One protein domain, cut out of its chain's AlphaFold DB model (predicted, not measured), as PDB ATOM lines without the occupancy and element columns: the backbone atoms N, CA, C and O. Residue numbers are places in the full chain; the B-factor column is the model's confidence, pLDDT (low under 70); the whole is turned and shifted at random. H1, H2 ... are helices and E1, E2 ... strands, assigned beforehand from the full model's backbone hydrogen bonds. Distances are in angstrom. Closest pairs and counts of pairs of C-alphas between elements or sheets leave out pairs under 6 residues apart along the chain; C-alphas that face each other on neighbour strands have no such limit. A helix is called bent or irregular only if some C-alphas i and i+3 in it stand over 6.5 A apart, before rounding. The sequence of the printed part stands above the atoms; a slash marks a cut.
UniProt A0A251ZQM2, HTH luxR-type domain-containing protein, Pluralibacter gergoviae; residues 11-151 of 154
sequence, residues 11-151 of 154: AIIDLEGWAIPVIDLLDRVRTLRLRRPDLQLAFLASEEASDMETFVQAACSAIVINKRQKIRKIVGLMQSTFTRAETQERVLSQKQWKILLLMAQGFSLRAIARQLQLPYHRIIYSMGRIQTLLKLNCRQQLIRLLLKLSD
ATOM      1  N   ALA A  11     -30.131  39.386  73.690       85.69
ATOM      2  CA  ALA A  11     -30.961  38.429  74.410       85.69
ATOM      3  C   ALA A  11     -32.369  38.997  74.644       85.69
ATOM      4  O   ALA A  11     -32.533  40.159  75.025       85.69
ATOM      5  N   ILE A  12     -33.379  38.149  74.433       88.19
ATOM      6  CA  ILE A  12     -34.781  38.427  74.757       88.19
ATOM      7  C   ILE A  12     -35.160  37.543  75.943       88.19
ATOM      8  O   ILE A  12     -35.001  36.326  75.880       88.19
ATOM      9  N   ILE A  13     -35.637  38.151  77.025       90.50
ATOM     10  CA  ILE A  13     -35.896  37.474  78.297       90.50
ATOM     11  C   ILE A  13     -37.372  37.632  78.649       90.50
ATOM     12  O   ILE A  13     -37.860  38.747  78.799       90.50
ATOM     13  N   ASP A  14     -38.092  36.526  78.814       90.31
ATOM     14  CA  ASP A  14     -39.443  36.561  79.380       90.31
ATOM     15  C   ASP A  14     -39.370  36.888  80.879       90.31
ATOM     16  O   ASP A  14     -38.643  36.210  81.597       90.31
ATOM     17  N   LEU A  15     -40.078  37.918  81.356       88.44
ATOM     18  CA  LEU A  15     -40.104  38.287  82.779       88.44
ATOM     19  C   LEU A  15     -40.922  37.328  83.647       88.44
ATOM     20  O   LEU A  15     -40.640  37.200  84.833       88.44
ATOM     21  N   GLU A  16     -41.921  36.663  83.075       85.19
ATOM     22  CA  GLU A  16     -42.876  35.816  83.809       85.19
ATOM     23  C   GLU A  16     -42.572  34.322  83.631       85.19
ATOM     24  O   GLU A  16     -43.151  33.483  84.306       85.19
ATOM     25  N   GLY A  17     -41.652  33.972  82.729       82.25
ATOM     26  CA  GLY A  17     -41.297  32.583  82.424       82.25
ATOM     27  C   GLY A  17     -40.350  31.915  83.429       82.25
ATOM     28  O   GLY A  17     -39.856  30.822  83.153       82.25
ATOM     29  N   TRP A  18     -40.037  32.557  84.561       84.75
ATOM     30  CA  TRP A  18     -39.007  32.092  85.499       84.75
ATOM     31  C   TRP A  18     -39.575  31.745  86.874       84.75
ATOM     32  O   TRP A  18     -40.328  32.507  87.462       84.75
ATOM     33  N   ALA A  19     -39.082  30.648  87.458       88.50
ATOM     34  CA  ALA A  19     -39.417  30.214  88.821       88.50
ATOM     35  C   ALA A  19     -38.719  31.033  89.938       88.50
ATOM     36  O   ALA A  19     -38.516  30.543  91.055       88.50
ATOM     37  N   ILE A  20     -38.287  32.259  89.634       90.62
ATOM     38  CA  ILE A  20     -37.646  33.183  90.576       90.62
ATOM     39  C   ILE A  20     -38.364  34.535  90.541       90.62
ATOM     40  O   ILE A  20     -38.907  34.892  89.497       90.62
ATOM     41  N   PRO A  21     -38.334  35.305  91.641       91.88
ATOM     42  CA  PRO A  21     -38.824  36.675  91.643       91.88
ATOM     43  C   PRO A  21     -38.186  37.518  90.536       91.88
ATOM     44  O   PRO A  21     -36.994  37.385  90.232       91.88
ATOM     45  N   VAL A  22     -38.963  38.442  89.971       92.44
ATOM     46  CA  VAL A  22     -38.494  39.336  88.903       92.44
ATOM     47  C   VAL A  22     -37.278  40.142  89.361       92.44
ATOM     48  O   VAL A  22     -36.337  40.327  88.593       92.44
ATOM     49  N   ILE A  23     -37.244  40.590  90.618       94.25
ATOM     50  CA  ILE A  23     -36.099  41.345  91.139       94.25
ATOM     51  C   ILE A  23     -34.791  40.539  91.124       94.25
ATOM     52  O   ILE A  23     -33.737  41.096  90.808       94.25
ATOM     53  N   ASP A  24     -34.864  39.231  91.370       93.94
ATOM     54  CA  ASP A  24     -33.705  38.335  91.336       93.94
ATOM     55  C   ASP A  24     -33.264  38.056  89.895       93.94
ATOM     56  O   ASP A  24     -32.065  37.999  89.602       93.94
ATOM     57  N   LEU A  25     -34.220  37.922  88.967       94.31
ATOM     58  CA  LEU A  25     -33.929  37.837  87.536       94.31
ATOM     59  C   LEU A  25     -33.192  39.095  87.062       94.31
ATOM     60  O   LEU A  25     -32.149  38.995  86.415       94.31
ATOM     61  N   LEU A  26     -33.692  40.278  87.424       94.38
ATOM     62  CA  LEU A  26     -33.065  41.551  87.072       94.38
ATOM     63  C   LEU A  26     -31.660  41.684  87.676       94.38
ATOM     64  O   LEU A  26     -30.770  42.192  86.998       94.38
ATOM     65  N   ASP A  27     -31.414  41.194  88.895       95.19
ATOM     66  CA  ASP A  27     -30.070  41.208  89.494       95.19
ATOM     67  C   ASP A  27     -29.071  40.344  88.704       95.19
ATOM     68  O   ASP A  27     -27.942  40.766  88.408       95.19
ATOM     69  N   ARG A  28     -29.512  39.159  88.263       93.50
ATOM     70  CA  ARG A  28     -28.714  38.276  87.400       93.50
ATOM     71  C   ARG A  28     -28.424  38.922  86.051       93.50
ATOM     72  O   ARG A  28     -27.279  38.910  85.603       93.50
ATOM     73  N   VAL A  29     -29.431  39.529  85.426       92.12
ATOM     74  CA  VAL A  29     -29.277  40.197  84.127       92.12
ATOM     75  C   VAL A  29     -28.373  41.425  84.233       92.12
ATOM     76  O   VAL A  29     -27.510  41.627  83.379       92.12
ATOM     77  N   ARG A  30     -28.484  42.212  85.309       91.50
ATOM     78  CA  ARG A  30     -27.555  43.317  85.586       91.50
ATOM     79  C   ARG A  30     -26.120  42.826  85.713       91.50
ATOM     80  O   ARG A  30     -25.219  43.433  85.140       91.50
ATOM     81  N   THR A  31     -25.906  41.717  86.418       90.62
ATOM     82  CA  THR A  31     -24.579  41.100  86.550       90.62
ATOM     83  C   THR A  31     -24.037  40.629  85.199       90.62
ATOM     84  O   THR A  31     -22.873  40.881  84.893       90.62
ATOM     85  N   LEU A  32     -24.877  40.010  84.364       87.94
ATOM     86  CA  LEU A  32     -24.509  39.622  83.001       87.94
ATOM     87  C   LEU A  32     -24.115  40.842  82.163       87.94
ATOM     88  O   LEU A  32     -23.068  40.833  81.524       87.94
ATOM     89  N   ARG A  33     -24.892  41.928  82.220       84.44
ATOM     90  CA  ARG A  33     -24.610  43.153  81.459       84.44
ATOM     91  C   ARG A  33     -23.326  43.857  81.890       84.44
ATOM     92  O   ARG A  33     -22.665  44.469  81.059       84.44
ATOM     93  N   LEU A  34     -22.939  43.756  83.162       84.88
ATOM     94  CA  LEU A  34     -21.628  44.239  83.609       84.88
ATOM     95  C   LEU A  34     -20.474  43.464  82.952       84.88
ATOM     96  O   LEU A  34     -19.427  44.053  82.697       84.88
ATOM     97  N   ARG A  35     -20.665  42.171  82.658       87.69
ATOM     98  CA  ARG A  35     -19.677  41.323  81.965       87.69
ATOM     99  C   ARG A  35     -19.741  41.462  80.442       87.69
ATOM    100  O   ARG A  35     -18.716  41.362  79.781       87.69
ATOM    101  N   ARG A  36     -20.936  41.705  79.896       86.00
ATOM    102  CA  ARG A  36     -21.227  41.867  78.463       86.00
ATOM    103  C   ARG A  36     -21.934  43.205  78.204       86.00
ATOM    104  O   ARG A  36     -23.145  43.229  77.981       86.00
ATOM    105  N   PRO A  37     -21.218  44.344  78.267       82.75
ATOM    106  CA  PRO A  37     -21.814  45.671  78.075       82.75
ATOM    107  C   PRO A  37     -22.295  45.925  76.636       82.75
ATOM    108  O   PRO A  37     -23.021  46.891  76.396       82.75
ATOM    109  N   ASP A  38     -21.861  45.088  75.695       81.06
ATOM    110  CA  ASP A  38     -22.263  45.027  74.290       81.06
ATOM    111  C   ASP A  38     -23.597  44.297  74.070       81.06
ATOM    112  O   ASP A  38     -24.228  44.489  73.033       81.06
ATOM    113  N   LEU A  39     -24.043  43.492  75.041       83.44
ATOM    114  CA  LEU A  39     -25.251  42.684  74.919       83.44
ATOM    115  C   LEU A  39     -26.504  43.567  74.889       83.44
ATOM    116  O   LEU A  39     -26.830  44.261  75.860       83.44
ATOM    117  N   GLN A  40     -27.249  43.495  73.787       83.94
ATOM    118  CA  GLN A  40     -28.568  44.108  73.692       83.94
ATOM    119  C   GLN A  40     -29.582  43.294  74.494       83.94
ATOM    120  O   GLN A  40     -29.666  42.078  74.355       83.94
ATOM    121  N   LEU A  41     -30.367  43.960  75.337       86.56
ATOM    122  CA  LEU A  41     -31.347  43.299  76.193       86.56
ATOM    123  C   LEU A  41     -32.754  43.786  75.877       86.56
ATOM    124  O   LEU A  41     -33.015  44.993  75.873       86.56
ATOM    125  N   ALA A  42     -33.655  42.829  75.705       88.19
ATOM    126  CA  ALA A  42     -35.087  43.047  75.644       88.19
ATOM    127  C   ALA A  42     -35.794  42.139  76.649       88.19
ATOM    128  O   ALA A  42     -35.427  40.978  76.819       88.19
ATOM    129  N   PHE A  43     -36.830  42.660  77.287       89.88
ATOM    130  CA  PHE A  43     -37.705  41.909  78.171       89.88
ATOM    131  C   PHE A  43     -39.084  41.760  77.553       89.88
ATOM    132  O   PHE A  43     -39.613  42.715  76.996       89.88
ATOM    133  N   LEU A  44     -39.675  40.578  77.678       90.12
ATOM    134  CA  LEU A  44     -41.068  40.327  77.330       90.12
ATOM    135  C   LEU A  44     -41.931  40.381  78.594       90.12
ATOM    136  O   LEU A  44     -41.619  39.716  79.581       90.12
ATOM    137  N   ALA A  45     -43.023  41.143  78.548       88.50
ATOM    138  CA  ALA A  45     -43.986  41.302  79.642       88.50
ATOM    139  C   ALA A  45     -45.427  41.155  79.125       88.50
ATOM    140  O   ALA A  45     -45.722  41.606  78.015       88.50
ATOM    141  N   SER A  46     -46.328  40.526  79.887       81.75
ATOM    142  CA  SER A  46     -47.730  40.345  79.472       81.75
ATOM    143  C   SER A  46     -48.574  41.613  79.591       81.75
ATOM    144  O   SER A  46     -49.534  41.766  78.834       81.75
ATOM    145  N   GLU A  47     -48.237  42.507  80.524       71.81
ATOM    146  CA  GLU A  47     -49.039  43.687  80.854       71.81
ATOM    147  C   GLU A  47     -48.214  44.983  80.811       71.81
ATOM    148  O   GLU A  47     -47.052  45.028  81.218       71.81
ATOM    149  N   GLU A  48     -48.842  46.058  80.334       62.81
ATOM    150  CA  GLU A  48     -48.294  47.418  80.318       62.81
ATOM    151  C   GLU A  48     -48.531  48.094  81.675       62.81
ATOM    152  O   GLU A  48     -49.339  49.009  81.819       62.81
ATOM    153  N   ALA A  49     -47.831  47.640  82.714       65.81
ATOM    154  CA  ALA A  49     -47.721  48.425  83.938       65.81
ATOM    155  C   ALA A  49     -46.586  49.445  83.762       65.81
ATOM    156  O   ALA A  49     -45.412  49.071  83.833       65.81
ATOM    157  N   SER A  50     -46.924  50.729  83.566       76.12
ATOM    158  CA  SER A  50     -45.950  51.809  83.297       76.12
ATOM    159  C   SER A  50     -44.782  51.832  84.286       76.12
ATOM    160  O   SER A  50     -43.634  52.079  83.912       76.12
ATOM    161  N   ASP A  51     -45.067  51.541  85.556       85.69
ATOM    162  CA  ASP A  51     -44.080  51.565  86.634       85.69
ATOM    163  C   ASP A  51     -43.147  50.345  86.576       85.69
ATOM    164  O   ASP A  51     -41.951  50.477  86.834       85.69
ATOM    165  N   MET A  52     -43.663  49.166  86.201       87.12
ATOM    166  CA  MET A  52     -42.851  47.957  86.019       87.12
ATOM    167  C   MET A  52     -41.937  48.107  84.809       87.12
ATOM    168  O   MET A  52     -40.746  47.816  84.902       87.12
ATOM    169  N   GLU A  53     -42.470  48.617  83.699       87.69
ATOM    170  CA  GLU A  53     -41.680  48.914  82.509       87.69
ATOM    171  C   GLU A  53     -40.549  49.898  82.832       87.69
ATOM    172  O   GLU A  53     -39.379  49.597  82.585       87.69
ATOM    173  N   THR A  54     -40.877  51.031  83.461       89.31
ATOM    174  CA  THR A  54     -39.887  52.041  83.863       89.31
ATOM    175  C   THR A  54     -38.832  51.437  84.795       89.31
ATOM    176  O   THR A  54     -37.640  51.720  84.657       89.31
ATOM    177  N   PHE A  55     -39.237  50.565  85.722       92.12
ATOM    178  CA  PHE A  55     -38.314  49.878  86.623       92.12
ATOM    179  C   PHE A  55     -37.371  48.926  85.900       92.12
ATOM    180  O   PHE A  55     -36.168  48.973  86.145       92.12
ATOM    181  N   VAL A  56     -37.880  48.085  85.002       90.69
ATOM    182  CA  VAL A  56     -37.064  47.135  84.231       90.69
ATOM    183  C   VAL A  56     -36.083  47.881  83.324       90.69
ATOM    184  O   VAL A  56     -34.894  47.541  83.291       90.69
ATOM    185  N   GLN A  57     -36.540  48.949  82.661       88.88
ATOM    186  CA  GLN A  57     -35.694  49.832  81.853       88.88
ATOM    187  C   GLN A  57     -34.571  50.448  82.699       88.88
ATOM    188  O   GLN A  57     -33.395  50.346  82.338       88.88
ATOM    189  N   ALA A  58     -34.909  51.014  83.862       91.06
ATOM    190  CA  ALA A  58     -33.936  51.615  84.770       91.06
ATOM    191  C   ALA A  58     -33.007  50.579  85.425       91.06
ATOM    192  O   ALA A  58     -31.859  50.884  85.750       91.06
ATOM    193  N   ALA A  59     -33.466  49.344  85.621       91.81
ATOM    194  CA  ALA A  59     -32.661  48.270  86.178       91.81
ATOM    195  C   ALA A  59     -31.653  47.735  85.156       91.81
ATOM    196  O   ALA A  59     -30.495  47.556  85.500       91.81
ATOM    197  N   CYS A  60     -32.031  47.491  83.906       87.44
ATOM    198  CA  CYS A  60     -31.166  46.737  82.988       87.44
ATOM    199  C   CYS A  60     -30.726  47.504  81.741       87.44
ATOM    200  O   CYS A  60     -30.007  46.933  80.920       87.44
ATOM    201  N   SER A  61     -31.122  48.772  81.579       85.12
ATOM    202  CA  SER A  61     -30.910  49.522  80.332       85.12
ATOM    203  C   SER A  61     -31.450  48.748  79.120       85.12
ATOM    204  O   SER A  61     -30.781  48.615  78.092       85.12
ATOM    205  N   ALA A  62     -32.625  48.152  79.287       83.69
ATOM    206  CA  ALA A  62     -33.228  47.209  78.359       83.69
ATOM    207  C   ALA A  62     -34.566  47.748  77.864       83.69
ATOM    208  O   ALA A  62     -35.198  48.538  78.561       83.69
ATOM    209  N   ILE A  63     -35.011  47.292  76.698       83.69
ATOM    210  CA  ILE A  63     -36.387  47.538  76.263       83.69
ATOM    211  C   ILE A  63     -37.344  46.564  76.919       83.69
ATOM    212  O   ILE A  63     -36.970  45.435  77.227       83.69
ATOM    213  N   VAL A  64     -38.589  46.992  77.087       87.69
ATOM    214  CA  VAL A  64     -39.687  46.121  77.496       87.69
ATOM    215  C   VAL A  64     -40.657  46.047  76.332       87.69
ATOM    216  O   VAL A  64     -41.005  47.055  75.726       87.69
ATOM    217  N   ILE A  65     -41.026  44.829  75.971       87.62
ATOM    218  CA  ILE A  65     -41.843  44.499  74.818       87.62
ATOM    219  C   ILE A  65     -43.067  43.755  75.337       87.62
ATOM    220  O   ILE A  65     -42.953  42.753  76.044       87.62
ATOM    221  N   ASN A  66     -44.249  44.223  74.950       88.06
ATOM    222  CA  ASN A  66     -45.489  43.518  75.238       88.06
ATOM    223  C   ASN A  66     -45.492  42.147  74.527       88.06
ATOM    224  O   ASN A  66     -45.256  42.077  73.320       88.06
ATOM    225  N   LYS A  67     -45.798  41.053  75.233       87.62
ATOM    226  CA  LYS A  67     -45.867  39.695  74.652       87.62
ATOM    227  C   LYS A  67     -46.863  39.572  73.498       87.62
ATOM    228  O   LYS A  67     -46.676  38.749  72.608       87.62
ATOM    229  N   ARG A  68     -47.910  40.403  73.478       87.38
ATOM    230  CA  ARG A  68     -48.921  40.452  72.407       87.38
ATOM    231  C   ARG A  68     -48.440  41.218  71.170       87.38
ATOM    232  O   ARG A  68     -49.183  41.361  70.195       87.38
ATOM    233  N   GLN A  69     -47.215  41.740  71.183       86.69
ATOM    234  CA  GLN A  69     -46.663  42.505  70.080       86.69
ATOM    235  C   GLN A  69     -46.395  41.613  68.859       86.69
ATOM    236  O   GLN A  69     -45.780  40.555  68.938       86.69
ATOM    237  N   LYS A  70     -46.817  42.075  67.675       88.00
ATOM    238  CA  LYS A  70     -46.515  41.403  66.398       88.00
ATOM    239  C   LYS A  70     -45.003  41.225  66.214       88.00
ATOM    240  O   LYS A  70     -44.272  42.213  66.294       88.00
ATOM    241  N   ILE A  71     -44.574  40.021  65.822       85.50
ATOM    242  CA  ILE A  71     -43.163  39.645  65.600       85.50
ATOM    243  C   ILE A  71     -42.410  40.669  64.738       85.50
ATOM    244  O   ILE A  71     -41.307  41.066  65.088       85.50
ATOM    245  N   ARG A  72     -43.019  41.180  63.655       85.81
ATOM    246  CA  ARG A  72     -42.384  42.204  62.797       85.81
ATOM    247  C   ARG A  72     -41.979  43.468  63.560       85.81
ATOM    248  O   ARG A  72     -40.924  44.024  63.283       85.81
ATOM    249  N   LYS A  73     -42.790  43.917  64.527       83.94
ATOM    250  CA  LYS A  73     -42.429  45.067  65.366       83.94
ATOM    251  C   LYS A  73     -41.307  44.713  66.343       83.94
ATOM    252  O   LYS A  73     -40.427  45.536  66.537       83.94
ATOM    253  N   ILE A  74     -41.313  43.504  66.909       81.75
ATOM    254  CA  ILE A  74     -40.239  43.021  67.797       81.75
ATOM    255  C   ILE A  74     -38.901  43.026  67.052       81.75
ATOM    256  O   ILE A  74     -37.928  43.591  67.539       81.75
ATOM    257  N   VAL A  75     -38.873  42.466  65.839       81.44
ATOM    258  CA  VAL A  75     -37.683  42.470  64.975       81.44
ATOM    259  C   VAL A  75     -37.229  43.901  64.680       81.44
ATOM    260  O   VAL A  75     -36.049  44.199  64.839       81.44
ATOM    261  N   GLY A  76     -38.155  44.800  64.331       81.25
ATOM    262  CA  GLY A  76     -37.837  46.212  64.104       81.25
ATOM    263  C   GLY A  76     -37.221  46.901  65.326       81.25
ATOM    264  O   GLY A  76     -36.224  47.597  65.181       81.25
ATOM    265  N   LEU A  77     -37.755  46.658  66.529       78.50
ATOM    266  CA  LEU A  77     -37.236  47.217  67.787       78.50
ATOM    267  C   LEU A  77     -35.835  46.694  68.142       78.50
ATOM    268  O   LEU A  77     -35.018  47.441  68.674       78.50
ATOM    269  N   MET A  78     -35.550  45.424  67.841       76.06
ATOM    270  CA  MET A  78     -34.220  44.839  68.044       76.06
ATOM    271  C   MET A  78     -33.203  45.359  67.018       76.06
ATOM    272  O   MET A  78     -32.033  45.535  67.337       76.06
ATOM    273  N   GLN A  79     -33.640  45.629  65.785       75.25
ATOM    274  CA  GLN A  79     -32.780  46.143  64.714       75.25
ATOM    275  C   GLN A  79     -32.515  47.645  64.819       75.25
ATOM    276  O   GLN A  79     -31.455  48.096  64.398       75.25
ATOM    277  N   SER A  80     -33.442  48.420  65.388       66.25
ATOM    278  CA  SER A  80     -33.333  49.880  65.454       66.25
ATOM    279  C   SER A  80     -32.263  50.386  66.421       66.25
ATOM    280  O   SER A  80     -32.158  51.592  66.584       66.25
ATOM    281  N   THR A  81     -31.479  49.494  67.041       55.69
ATOM    282  CA  THR A  81     -30.356  49.789  67.946       55.69
ATOM    283  C   THR A  81     -30.640  50.945  68.896       55.69
ATOM    284  O   THR A  81     -30.395  52.106  68.583       55.69
ATOM    285  N   PHE A  82     -31.071  50.613  70.112       54.09
ATOM    286  CA  PHE A  82     -30.992  51.543  71.235       54.09
ATOM    287  C   PHE A  82     -29.550  52.038  71.356       54.09
ATOM    288  O   PHE A  82     -28.657  51.295  71.770       54.09
ATOM    289  N   THR A  83     -29.299  53.284  70.962       52.41
ATOM    290  CA  THR A  83     -28.001  53.917  71.141       52.41
ATOM    291  C   THR A  83     -27.731  53.950  72.641       52.41
ATOM    292  O   THR A  83     -28.421  54.593  73.431       52.41
ATOM    293  N   ARG A  84     -26.709  53.199  73.060       51.25
ATOM    294  CA  ARG A  84     -26.254  53.058  74.454       51.25
ATOM    295  C   ARG A  84     -26.076  54.405  75.180       51.25
ATOM    296  O   ARG A  84     -26.105  54.434  76.404       51.25
ATOM    297  N   ALA A  85     -25.899  55.499  74.437       46.66
ATOM    298  CA  ALA A  85     -25.772  56.859  74.950       46.66
ATOM    299  C   ALA A  85     -27.081  57.437  75.529       46.66
ATOM    300  O   ALA A  85     -27.035  58.108  76.553       46.66
ATOM    301  N   GLU A  86     -28.249  57.138  74.951       49.88
ATOM    302  CA  GLU A  86     -29.531  57.735  75.381       49.88
ATOM    303  C   GLU A  86     -30.079  57.128  76.683       49.88
ATOM    304  O   GLU A  86     -30.968  57.679  77.333       49.88
ATOM    305  N   THR A  87     -29.544  55.975  77.088       53.34
ATOM    306  CA  THR A  87     -30.066  55.178  78.204       53.34
ATOM    307  C   THR A  87     -29.289  55.349  79.506       53.34
ATOM    308  O   THR A  87     -29.851  55.088  80.566       53.34
ATOM    309  N   GLN A  88     -28.040  55.832  79.489       56.19
ATOM    310  CA  GLN A  88     -27.204  55.865  80.701       56.19
ATOM    311  C   GLN A  88     -27.737  56.783  81.810       56.19
ATOM    312  O   GLN A  88     -27.636  56.427  82.984       56.19
ATOM    313  N   GLU A  89     -28.361  57.913  81.470       57.44
ATOM    314  CA  GLU A  89     -28.938  58.822  82.475       57.44
ATOM    315  C   GLU A  89     -30.194  58.261  83.156       57.44
ATOM    316  O   GLU A  89     -30.605  58.746  84.212       57.44
ATOM    317  N   ARG A  90     -30.795  57.211  82.584       74.50
ATOM    318  CA  ARG A  90     -32.046  56.613  83.064       74.50
ATOM    319  C   ARG A  90     -31.837  55.316  83.850       74.50
ATOM    320  O   ARG A  90     -32.813  54.672  84.220       74.50
ATOM    321  N   VAL A  91     -30.588  54.939  84.138       88.12
ATOM    322  CA  VAL A  91     -30.246  53.655  84.770       88.12
ATOM    323  C   VAL A  91     -29.897  53.817  86.248       88.12
ATOM    324  O   VAL A  91     -29.195  54.735  86.670       88.12
ATOM    325  N   LEU A  92     -30.357  52.866  87.058       93.12
ATOM    326  CA  LEU A  92     -30.016  52.747  88.468       93.12
ATOM    327  C   LEU A  92     -28.524  52.432  88.625       93.12
ATOM    328  O   LEU A  92     -28.039  51.372  88.207       93.12
ATOM    329  N   SER A  93     -27.808  53.322  89.313       92.25
ATOM    330  CA  SER A  93     -26.420  53.082  89.721       92.25
ATOM    331  C   SER A  93     -26.296  51.826  90.592       92.25
ATOM    332  O   SER A  93     -27.252  51.415  91.254       92.25
ATOM    333  N   GLN A  94     -25.088  51.258  90.681       91.69
ATOM    334  CA  GLN A  94     -24.792  50.111  91.555       91.69
ATOM    335  C   GLN A  94     -25.293  50.332  92.992       91.69
ATOM    336  O   GLN A  94     -25.863  49.436  93.609       91.69
ATOM    337  N   LYS A  95     -25.096  51.544  93.526       94.44
ATOM    338  CA  LYS A  95     -25.514  51.910  94.884       94.44
ATOM    339  C   LYS A  95     -27.035  51.920  95.023       94.44
ATOM    340  O   LYS A  95     -27.555  51.361  95.979       94.44
ATOM    341  N   GLN A  96     -27.738  52.557  94.085       95.81
ATOM    342  CA  GLN A  96     -29.202  52.600  94.102       95.81
ATOM    343  C   GLN A  96     -29.795  51.195  93.968       95.81
ATOM    344  O   GLN A  96     -30.720  50.858  94.697       95.81
ATOM    345  N   TRP A  97     -29.208  50.361  93.109       96.25
ATOM    346  CA  TRP A  97     -29.604  48.966  92.955       96.25
ATOM    347  C   TRP A  97     -29.441  48.163  94.249       96.25
ATOM    348  O   TRP A  97     -30.390  47.535  94.701       96.25
ATOM    349  N   LYS A  98     -28.284  48.265  94.921       96.19
ATOM    350  CA  LYS A  98     -28.065  47.612  96.224       96.19
ATOM    351  C   LYS A  98     -29.080  48.049  97.282       96.19
ATOM    352  O   LYS A  98     -29.540  47.218  98.057       96.19
ATOM    353  N   ILE A  99     -29.440  49.335  97.316       96.94
ATOM    354  CA  ILE A  99     -30.485  49.832  98.223       96.94
ATOM    355  C   ILE A  99     -31.820  49.139  97.924       96.94
ATOM    356  O   ILE A  99     -32.465  48.664  98.853       96.94
ATOM    357  N   LEU A 100     -32.213  49.045  96.650       96.81
ATOM    358  CA  LEU A 100     -33.464  48.402  96.240       96.81
ATOM    359  C   LEU A 100     -33.503  46.908  96.582       96.81
ATOM    360  O   LEU A 100     -34.511  46.458  97.117       96.81
ATOM    361  N   LEU A 101     -32.412  46.169  96.355       96.19
ATOM    362  CA  LEU A 101     -32.315  44.752  96.730       96.19
ATOM    363  C   LEU A 101     -32.514  44.544  98.235       96.19
ATOM    364  O   LEU A 101     -33.303  43.702  98.653       96.19
ATOM    365  N   LEU A 102     -31.844  45.346  99.066       96.25
ATOM    366  CA  LEU A 102     -31.999  45.250 100.517       96.25
ATOM    367  C   LEU A 102     -33.409  45.664 100.965       96.25
ATOM    368  O   LEU A 102     -33.970  45.075 101.884       96.25
ATOM    369  N   MET A 103     -34.019  46.654 100.310       95.44
ATOM    370  CA  MET A 103     -35.412  47.011 100.588       95.44
ATOM    371  C   MET A 103     -36.380  45.879 100.243       95.44
ATOM    372  O   MET A 103     -37.303  45.633 101.013       95.44
ATOM    373  N   ALA A 104     -36.172  45.193  99.120       94.12
ATOM    374  CA  ALA A 104     -36.975  44.042  98.707       94.12
ATOM    375  C   ALA A 104     -36.868  42.868  99.691       94.12
ATOM    376  O   ALA A 104     -37.849  42.185  99.957       94.12
ATOM    377  N   GLN A 105     -35.703  42.708 100.320       93.19
ATOM    378  CA  GLN A 105     -35.475  41.756 101.412       93.19
ATOM    379  C   GLN A 105     -36.071  42.205 102.762       93.19
ATOM    380  O   GLN A 105     -35.908  41.521 103.768       93.19
ATOM    381  N   GLY A 106     -36.742  43.361 102.820       93.75
ATOM    382  CA  GLY A 106     -37.414  43.859 104.022       93.75
ATOM    383  C   GLY A 106     -36.539  44.698 104.959       93.75
ATOM    384  O   GLY A 106     -36.992  45.076 106.043       93.75
ATOM    385  N   PHE A 107     -35.307  45.050 104.577       96.19
ATOM    386  CA  PHE A 107     -34.463  45.889 105.427       96.19
ATOM    387  C   PHE A 107     -34.989  47.328 105.514       96.19
ATOM    388  O   PHE A 107     -35.321  47.982 104.522       96.19
ATOM    389  N   SER A 108     -34.989  47.879 106.731       95.81
ATOM    390  CA  SER A 108     -35.273  49.302 106.940       95.81
ATOM    391  C   SER A 108     -34.157  50.183 106.366       95.81
ATOM    392  O   SER A 108     -32.991  49.793 106.343       95.81
ATOM    393  N   LEU A 109     -34.469  51.434 106.005       95.88
ATOM    394  CA  LEU A 109     -33.460  52.385 105.502       95.88
ATOM    395  C   LEU A 109     -32.300  52.603 106.489       95.88
ATOM    396  O   LEU A 109     -31.169  52.845 106.072       95.88
ATOM    397  N   ARG A 110     -32.561  52.494 107.799       97.50
ATOM    398  CA  ARG A 110     -31.524  52.588 108.836       97.50
ATOM    399  C   ARG A 110     -30.629  51.350 108.857       97.50
ATOM    400  O   ARG A 110     -29.420  51.494 109.016       97.50
ATOM    401  N   ALA A 111     -31.202  50.159 108.684       98.06
ATOM    402  CA  ALA A 111     -30.430  48.925 108.570       98.06
ATOM    403  C   ALA A 111     -29.576  48.929 107.292       98.06
ATOM    404  O   ALA A 111     -28.383  48.657 107.361       98.06
ATOM    405  N   ILE A 112     -30.146  49.376 106.169       97.94
ATOM    406  CA  ILE A 112     -29.436  49.557 104.895       97.94
ATOM    407  C   ILE A 112     -28.270  50.535 105.044       97.94
ATOM    408  O   ILE A 112     -27.168  50.244 104.591       97.94
ATOM    409  N   ALA A 113     -28.482  51.679 105.706       97.94
ATOM    410  CA  ALA A 113     -27.421  52.652 105.967       97.94
ATOM    411  C   ALA A 113     -26.236  52.013 106.709       97.94
ATOM    412  O   ALA A 113     -25.089  52.183 106.302       97.94
ATOM    413  N   ARG A 114     -26.517  51.220 107.754       97.75
ATOM    414  CA  ARG A 114     -25.488  50.488 108.509       97.75
ATOM    415  C   ARG A 114     -24.785  49.441 107.644       97.75
ATOM    416  O   ARG A 114     -23.562  49.416 107.612       97.75
ATOM    417  N   GLN A 115     -25.543  48.621 106.920       97.44
ATOM    418  CA  GLN A 115     -25.007  47.532 106.100       97.44
ATOM    419  C   GLN A 115     -24.146  48.036 104.938       97.44
ATOM    420  O   GLN A 115     -23.123  47.439 104.622       97.44
ATOM    421  N   LEU A 116     -24.535  49.153 104.318       96.44
ATOM    422  CA  LEU A 116     -23.765  49.794 103.253       96.44
ATOM    423  C   LEU A 116     -22.673  50.736 103.779       96.44
ATOM    424  O   LEU A 116     -21.968  51.326 102.966       96.44
ATOM    425  N   GLN A 117     -22.543  50.893 105.103       96.94
ATOM    426  CA  GLN A 117     -21.616  51.826 105.754       96.94
ATOM    427  C   GLN A 117     -21.755  53.266 105.224       96.94
ATOM    428  O   GLN A 117     -20.780  53.962 104.948       96.94
ATOM    429  N   LEU A 118     -23.001  53.723 105.061       95.62
ATOM    430  CA  LEU A 118     -23.338  55.054 104.561       95.62
ATOM    431  C   LEU A 118     -24.087  55.871 105.622       95.62
ATOM    432  O   LEU A 118     -24.924  55.328 106.346       95.62
ATOM    433  N   PRO A 119     -23.892  57.202 105.673       97.25
ATOM    434  CA  PRO A 119     -24.735  58.068 106.486       97.25
ATOM    435  C   PRO A 119     -26.214  57.950 106.097       97.25
ATOM    436  O   PRO A 119     -26.553  57.921 104.912       97.25
ATOM    437  N   TYR A 120     -27.116  57.972 107.082       97.38
ATOM    438  CA  TYR A 120     -28.557  57.823 106.841       97.38
ATOM    439  C   TYR A 120     -29.107  58.838 105.823       97.38
ATOM    440  O   TYR A 120     -29.857  58.470 104.919       97.38
ATOM    441  N   HIS A 121     -28.665  60.097 105.889       96.50
ATOM    442  CA  HIS A 121     -29.082  61.140 104.946       96.50
ATOM    443  C   HIS A 121     -28.692  60.823 103.486       96.50
ATOM    444  O   HIS A 121     -29.404  61.206 102.561       96.50
ATOM    445  N   ARG A 122     -27.601  60.071 103.250       96.69
ATOM    446  CA  ARG A 122     -27.217  59.615 101.903       96.69
ATOM    447  C   ARG A 122     -28.172  58.551 101.367       96.69
ATOM    448  O   ARG A 122     -28.406  58.520 100.156       96.69
ATOM    449  N   ILE A 123     -28.730  57.706 102.239       97.19
ATOM    450  CA  ILE A 123     -29.782  56.756 101.860       97.19
ATOM    451  C   ILE A 123     -31.045  57.524 101.472       97.19
ATOM    452  O   ILE A 123     -31.546  57.311 100.375       97.19
ATOM    453  N   ILE A 124     -31.490  58.485 102.290       95.94
ATOM    454  CA  ILE A 124     -32.665  59.325 101.985       95.94
ATOM    455  C   ILE A 124     -32.514  60.059 100.649       95.94
ATOM    456  O   ILE A 124     -33.402  59.991  99.804       95.94
ATOM    457  N   TYR A 125     -31.363  60.687 100.408       95.81
ATOM    458  CA  TYR A 125     -31.086  61.335  99.125       95.81
ATOM    459  C   TYR A 125     -31.131  60.345  97.948       95.81
ATOM    460  O   TYR A 125     -31.688  60.643  96.892       95.81
ATOM    461  N   SER A 126     -30.576  59.142  98.131       95.00
ATOM    462  CA  SER A 126     -30.622  58.095  97.103       95.00
ATOM    463  C   SER A 126     -32.058  57.640  96.826       95.00
ATOM    464  O   SER A 126     -32.388  57.421  95.664       95.00
ATOM    465  N   MET A 127     -32.912  57.567  97.853       94.94
ATOM    466  CA  MET A 127     -34.337  57.256  97.702       94.94
ATOM    467  C   MET A 127     -35.067  58.300  96.863       94.94
ATOM    468  O   MET A 127     -35.764  57.921  95.927       94.94
ATOM    469  N   GLY A 128     -34.855  59.593  97.132       94.44
ATOM    470  CA  GLY A 128     -35.442  60.664  96.322       94.44
ATOM    471  C   GLY A 128     -35.054  60.530  94.848       94.44
ATOM    472  O   GLY A 128     -35.917  60.519  93.977       94.44
ATOM    473  N   ARG A 129     -33.766  60.286  94.568       94.19
ATOM    474  CA  ARG A 129     -33.289  60.050  93.194       94.19
ATOM    475  C   ARG A 129     -33.891  58.809  92.546       94.19
ATOM    476  O   ARG A 129     -34.195  58.851  91.363       94.19
ATOM    477  N   ILE A 130     -34.032  57.711  93.291       95.12
ATOM    478  CA  ILE A 130     -34.677  56.483  92.803       95.12
ATOM    479  C   ILE A 130     -36.127  56.776  92.418       95.12
ATOM    480  O   ILE A 130     -36.549  56.399  91.334       95.12
ATOM    481  N   GLN A 131     -36.877  57.474  93.272       93.81
ATOM    482  CA  GLN A 131     -38.272  57.813  92.994       93.81
ATOM    483  C   GLN A 131     -38.401  58.707  91.760       93.81
ATOM    484  O   GLN A 131     -39.210  58.405  90.892       93.81
ATOM    485  N   THR A 132     -37.564  59.743  91.633       92.56
ATOM    486  CA  THR A 132     -37.542  60.605  90.442       92.56
ATOM    487  C   THR A 132     -37.221  59.813  89.176       92.56
ATOM    488  O   THR A 132     -37.907  59.966  88.170       92.56
ATOM    489  N   LEU A 133     -36.212  58.938  89.230       92.06
ATOM    490  CA  LEU A 133     -35.802  58.109  88.094       92.06
ATOM    491  C   LEU A 133     -36.923  57.171  87.639       92.06
ATOM    492  O   LEU A 133     -37.177  57.030  86.448       92.06
ATOM    493  N   LEU A 134     -37.601  56.555  88.606       91.81
ATOM    494  CA  LEU A 134     -38.699  55.623  88.377       91.81
ATOM    495  C   LEU A 134     -40.047  56.322  88.154       91.81
ATOM    496  O   LEU A 134     -41.057  55.641  88.023       91.81
ATOM    497  N   LYS A 135     -40.072  57.664  88.131       91.75
ATOM    498  CA  LYS A 135     -41.286  58.488  88.003       91.75
ATOM    499  C   LYS A 135     -42.362  58.147  89.044       91.75
ATOM    500  O   LYS A 135     -43.555  58.221  88.772       91.75
ATOM    501  N   LEU A 136     -41.932  57.789  90.252       91.94
ATOM    502  CA  LEU A 136     -42.814  57.445  91.361       91.94
ATOM    503  C   LEU A 136     -43.120  58.685  92.198       91.94
ATOM    504  O   LEU A 136     -42.217  59.382  92.664       91.94
ATOM    505  N   ASN A 137     -44.401  58.902  92.476       88.62
ATOM    506  CA  ASN A 137     -44.906  60.039  93.241       88.62
ATOM    507  C   ASN A 137     -44.618  59.904  94.741       88.62
ATOM    508  O   ASN A 137     -44.434  60.898  95.438       88.62
ATOM    509  N   CYS A 138     -44.593  58.677  95.271       89.12
ATOM    510  CA  CYS A 138     -44.389  58.461  96.701       89.12
ATOM    511  C   CYS A 138     -43.696  57.134  97.020       89.12
ATOM    512  O   CYS A 138     -43.658  56.194  96.225       89.12
ATOM    513  N   ARG A 139     -43.150  57.036  98.237       88.81
ATOM    514  CA  ARG A 139     -42.415  55.848  98.694       88.81
ATOM    515  C   ARG A 139     -43.295  54.597  98.736       88.81
ATOM    516  O   ARG A 139     -42.794  53.496  98.538       88.81
ATOM    517  N   GLN A 140     -44.592  54.756  98.990       90.69
ATOM    518  CA  GLN A 140     -45.533  53.636  99.027       90.69
ATOM    519  C   GLN A 140     -45.655  52.955  97.660       90.69
ATOM    520  O   GLN A 140     -45.731  51.732  97.616       90.69
ATOM    521  N   GLN A 141     -45.611  53.710  96.555       92.62
ATOM    522  CA  GLN A 141     -45.591  53.125  95.209       92.62
ATOM    523  C   GLN A 141     -44.341  52.270  94.999       92.62
ATOM    524  O   GLN A 141     -44.455  51.139  94.541       92.62
ATOM    525  N   LEU A 142     -43.172  52.755  95.431       93.44
ATOM    526  CA  LEU A 142     -41.936  51.974  95.353       93.44
ATOM    527  C   LEU A 142     -42.017  50.684  96.174       93.44
ATOM    528  O   LEU A 142     -41.600  49.636  95.702       93.44
ATOM    529  N   ILE A 143     -42.567  50.744  97.388       92.44
ATOM    530  CA  ILE A 143     -42.737  49.552  98.230       92.44
ATOM    531  C   ILE A 143     -43.683  48.553  97.558       92.44
ATOM    532  O   ILE A 143     -43.344  47.380  97.466       92.44
ATOM    533  N   ARG A 144     -44.838  49.002  97.047       91.81
ATOM    534  CA  ARG A 144     -45.784  48.130  96.327       91.81
ATOM    535  C   ARG A 144     -45.142  47.497  95.096       91.81
ATOM    536  O   ARG A 144     -45.352  46.317  94.850       91.81
ATOM    537  N   LEU A 145     -44.360  48.267  94.347       92.50
ATOM    538  CA  LEU A 145     -43.633  47.772  93.186       92.50
ATOM    539  C   LEU A 145     -42.599  46.715  93.583       92.50
ATOM    540  O   LEU A 145     -42.586  45.638  93.005       92.50
ATOM    541  N   LEU A 146     -41.781  46.980  94.606       93.94
ATOM    542  CA  LEU A 146     -40.810  46.004  95.105       93.94
ATOM    543  C   LEU A 146     -41.486  44.736  95.627       93.94
ATOM    544  O   LEU A 146     -40.985  43.654  95.352       93.94
ATOM    545  N   LEU A 147     -42.625  44.850  96.315       91.88
ATOM    546  CA  LEU A 147     -43.411  43.691  96.745       91.88
ATOM    547  C   LEU A 147     -43.864  42.858  95.545       91.88
ATOM    548  O   LEU A 147     -43.602  41.664  95.524       91.88
ATOM    549  N   LYS A 148     -44.444  43.486  94.512       90.31
ATOM    550  CA  LYS A 148     -44.836  42.793  93.272       90.31
ATOM    551  C   LYS A 148     -43.657  42.086  92.598       90.31
ATOM    552  O   LYS A 148     -43.802  40.964  92.144       90.31
ATOM    553  N   LEU A 149     -42.494  42.736  92.545       91.12
ATOM    554  CA  LEU A 149     -41.285  42.192  91.912       91.12
ATOM    555  C   LEU A 149     -40.603  41.093  92.736       91.12
ATOM    556  O   LEU A 149     -39.800  40.335  92.189       91.12
ATOM    557  N   SER A 150     -40.863  41.060  94.042       91.44
ATOM    558  CA  SER A 150     -40.324  40.064  94.976       91.44
ATOM    559  C   SER A 150     -41.252  38.865  95.138       91.44
ATOM    560  O   SER A 150     -40.822  37.825  95.633       91.44
ATOM    561  N   ASP A 151     -42.513  39.009  94.732       86.25
ATOM    562  CA  ASP A 151     -43.472  37.922  94.740       86.25
ATOM    563  C   ASP A 151     -43.147  36.934  93.617       86.25
ATOM    564  O   ASP A 151     -42.762  37.314  92.506       86.25
TER     565      ASP A 151
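What this domain is: This is residues 11 to 151 of the 154 residues of the protein "HTH luxR-type domain-containing protein" of Pluralibacter gergoviae (UniProt A0A251ZQM2). A small parallel sheet, E1 to E3, with H2 packed on one face and H3 on the other, lies end to end with a cluster of four helices, H5 to H8, in which H5 touches the other three. H1 and H2 lie side by side between the sheet and this cluster, and H3 and H6 are near the two far ends. The printed part has 141 residues, with three named strands and eight named helices in the order E1 H1 E2 H2 E3 H3 H4 H5 H6 H7 H8; the sheet runs E1 E2 E3, all parallel, and the class is mostly helix. The whole is compact, with a radius of gyration of the C-alphas of 15.4 A, but elongated, spanning 49 by 29 by 27 A.

How they stand to each other: E1, residues 11 to 14, is parallel to E2, residues 40 to 45, with N 13 and O 42 2.8 A apart, within hydrogen-bond range. H1, residues 22 to 35, only grazes the sheet. E3, residues 63 to 66, is parallel to E2, with N 65 and O 43 2.7 A apart. H2, residues 50 to 60, is on the sheet at a height of 9.6 A. E1, H1, E2 and E2, H2, E3 are strand-helix-strand units, parallel neighbour strands with a helix between, each with a right-handed crossover. H1 and H2 touch, closest at the C-alphas of Arg 30 and Cys 60, 5.6 A. H3, residues 71 to 79, is on the opposite face from H2, at a height of 9.9 A, along the strands. H4, residues 84 to 90, is irregular, with C-alphas 86 and 89 7.2 A apart, and is near H2. H5, residues 94 to 104, is the hub. It touches H6, residues 109 to 115, at a steep tilt of 62 degrees, closest at the C-alphas of Leu 102 and Ile 112, 6.7 A. It touches H7, residues 120 to 133, about perpendicular at 86 degrees, closest at the C-alphas of Gln 96 and Ser 126, 6.4 A. It touches H8, residues 139 to 150, closest at the C-alphas of Ala 104 and Leu 146, 5.6 A. H8 touches H1 with residues 146 to 150 alone, closest at the C-alphas of Val 22 and Leu 149, 5.0 A. Every O i to N i+4 pair is within hydrogen-bond range in H1, H2, H3, H5, H6, H7 and H8; H4 has 0 of 3, and 1 of 4 O i to N i+3 pairs.

Where its parts are: E1 begins at C-alpha 11, (-30.961, 38.429, 74.410). H1 is 20.2 A long, E2 16.8 A, H2 15.6 A, H5 15.4 A, H7 20.1 A and H8 16.4 A. H8 ends at C-alpha 150, (-40.324, 40.064, 94.976).

The domain as a whole: The two C-alphas farthest apart, those of Arg 72 and Pro 119, are 49.7 A apart. The printed part has no cut and no long link. Mean pLDDT of the printed part is 87.3; residues 48 to 49 and 80 to 89 are under 70.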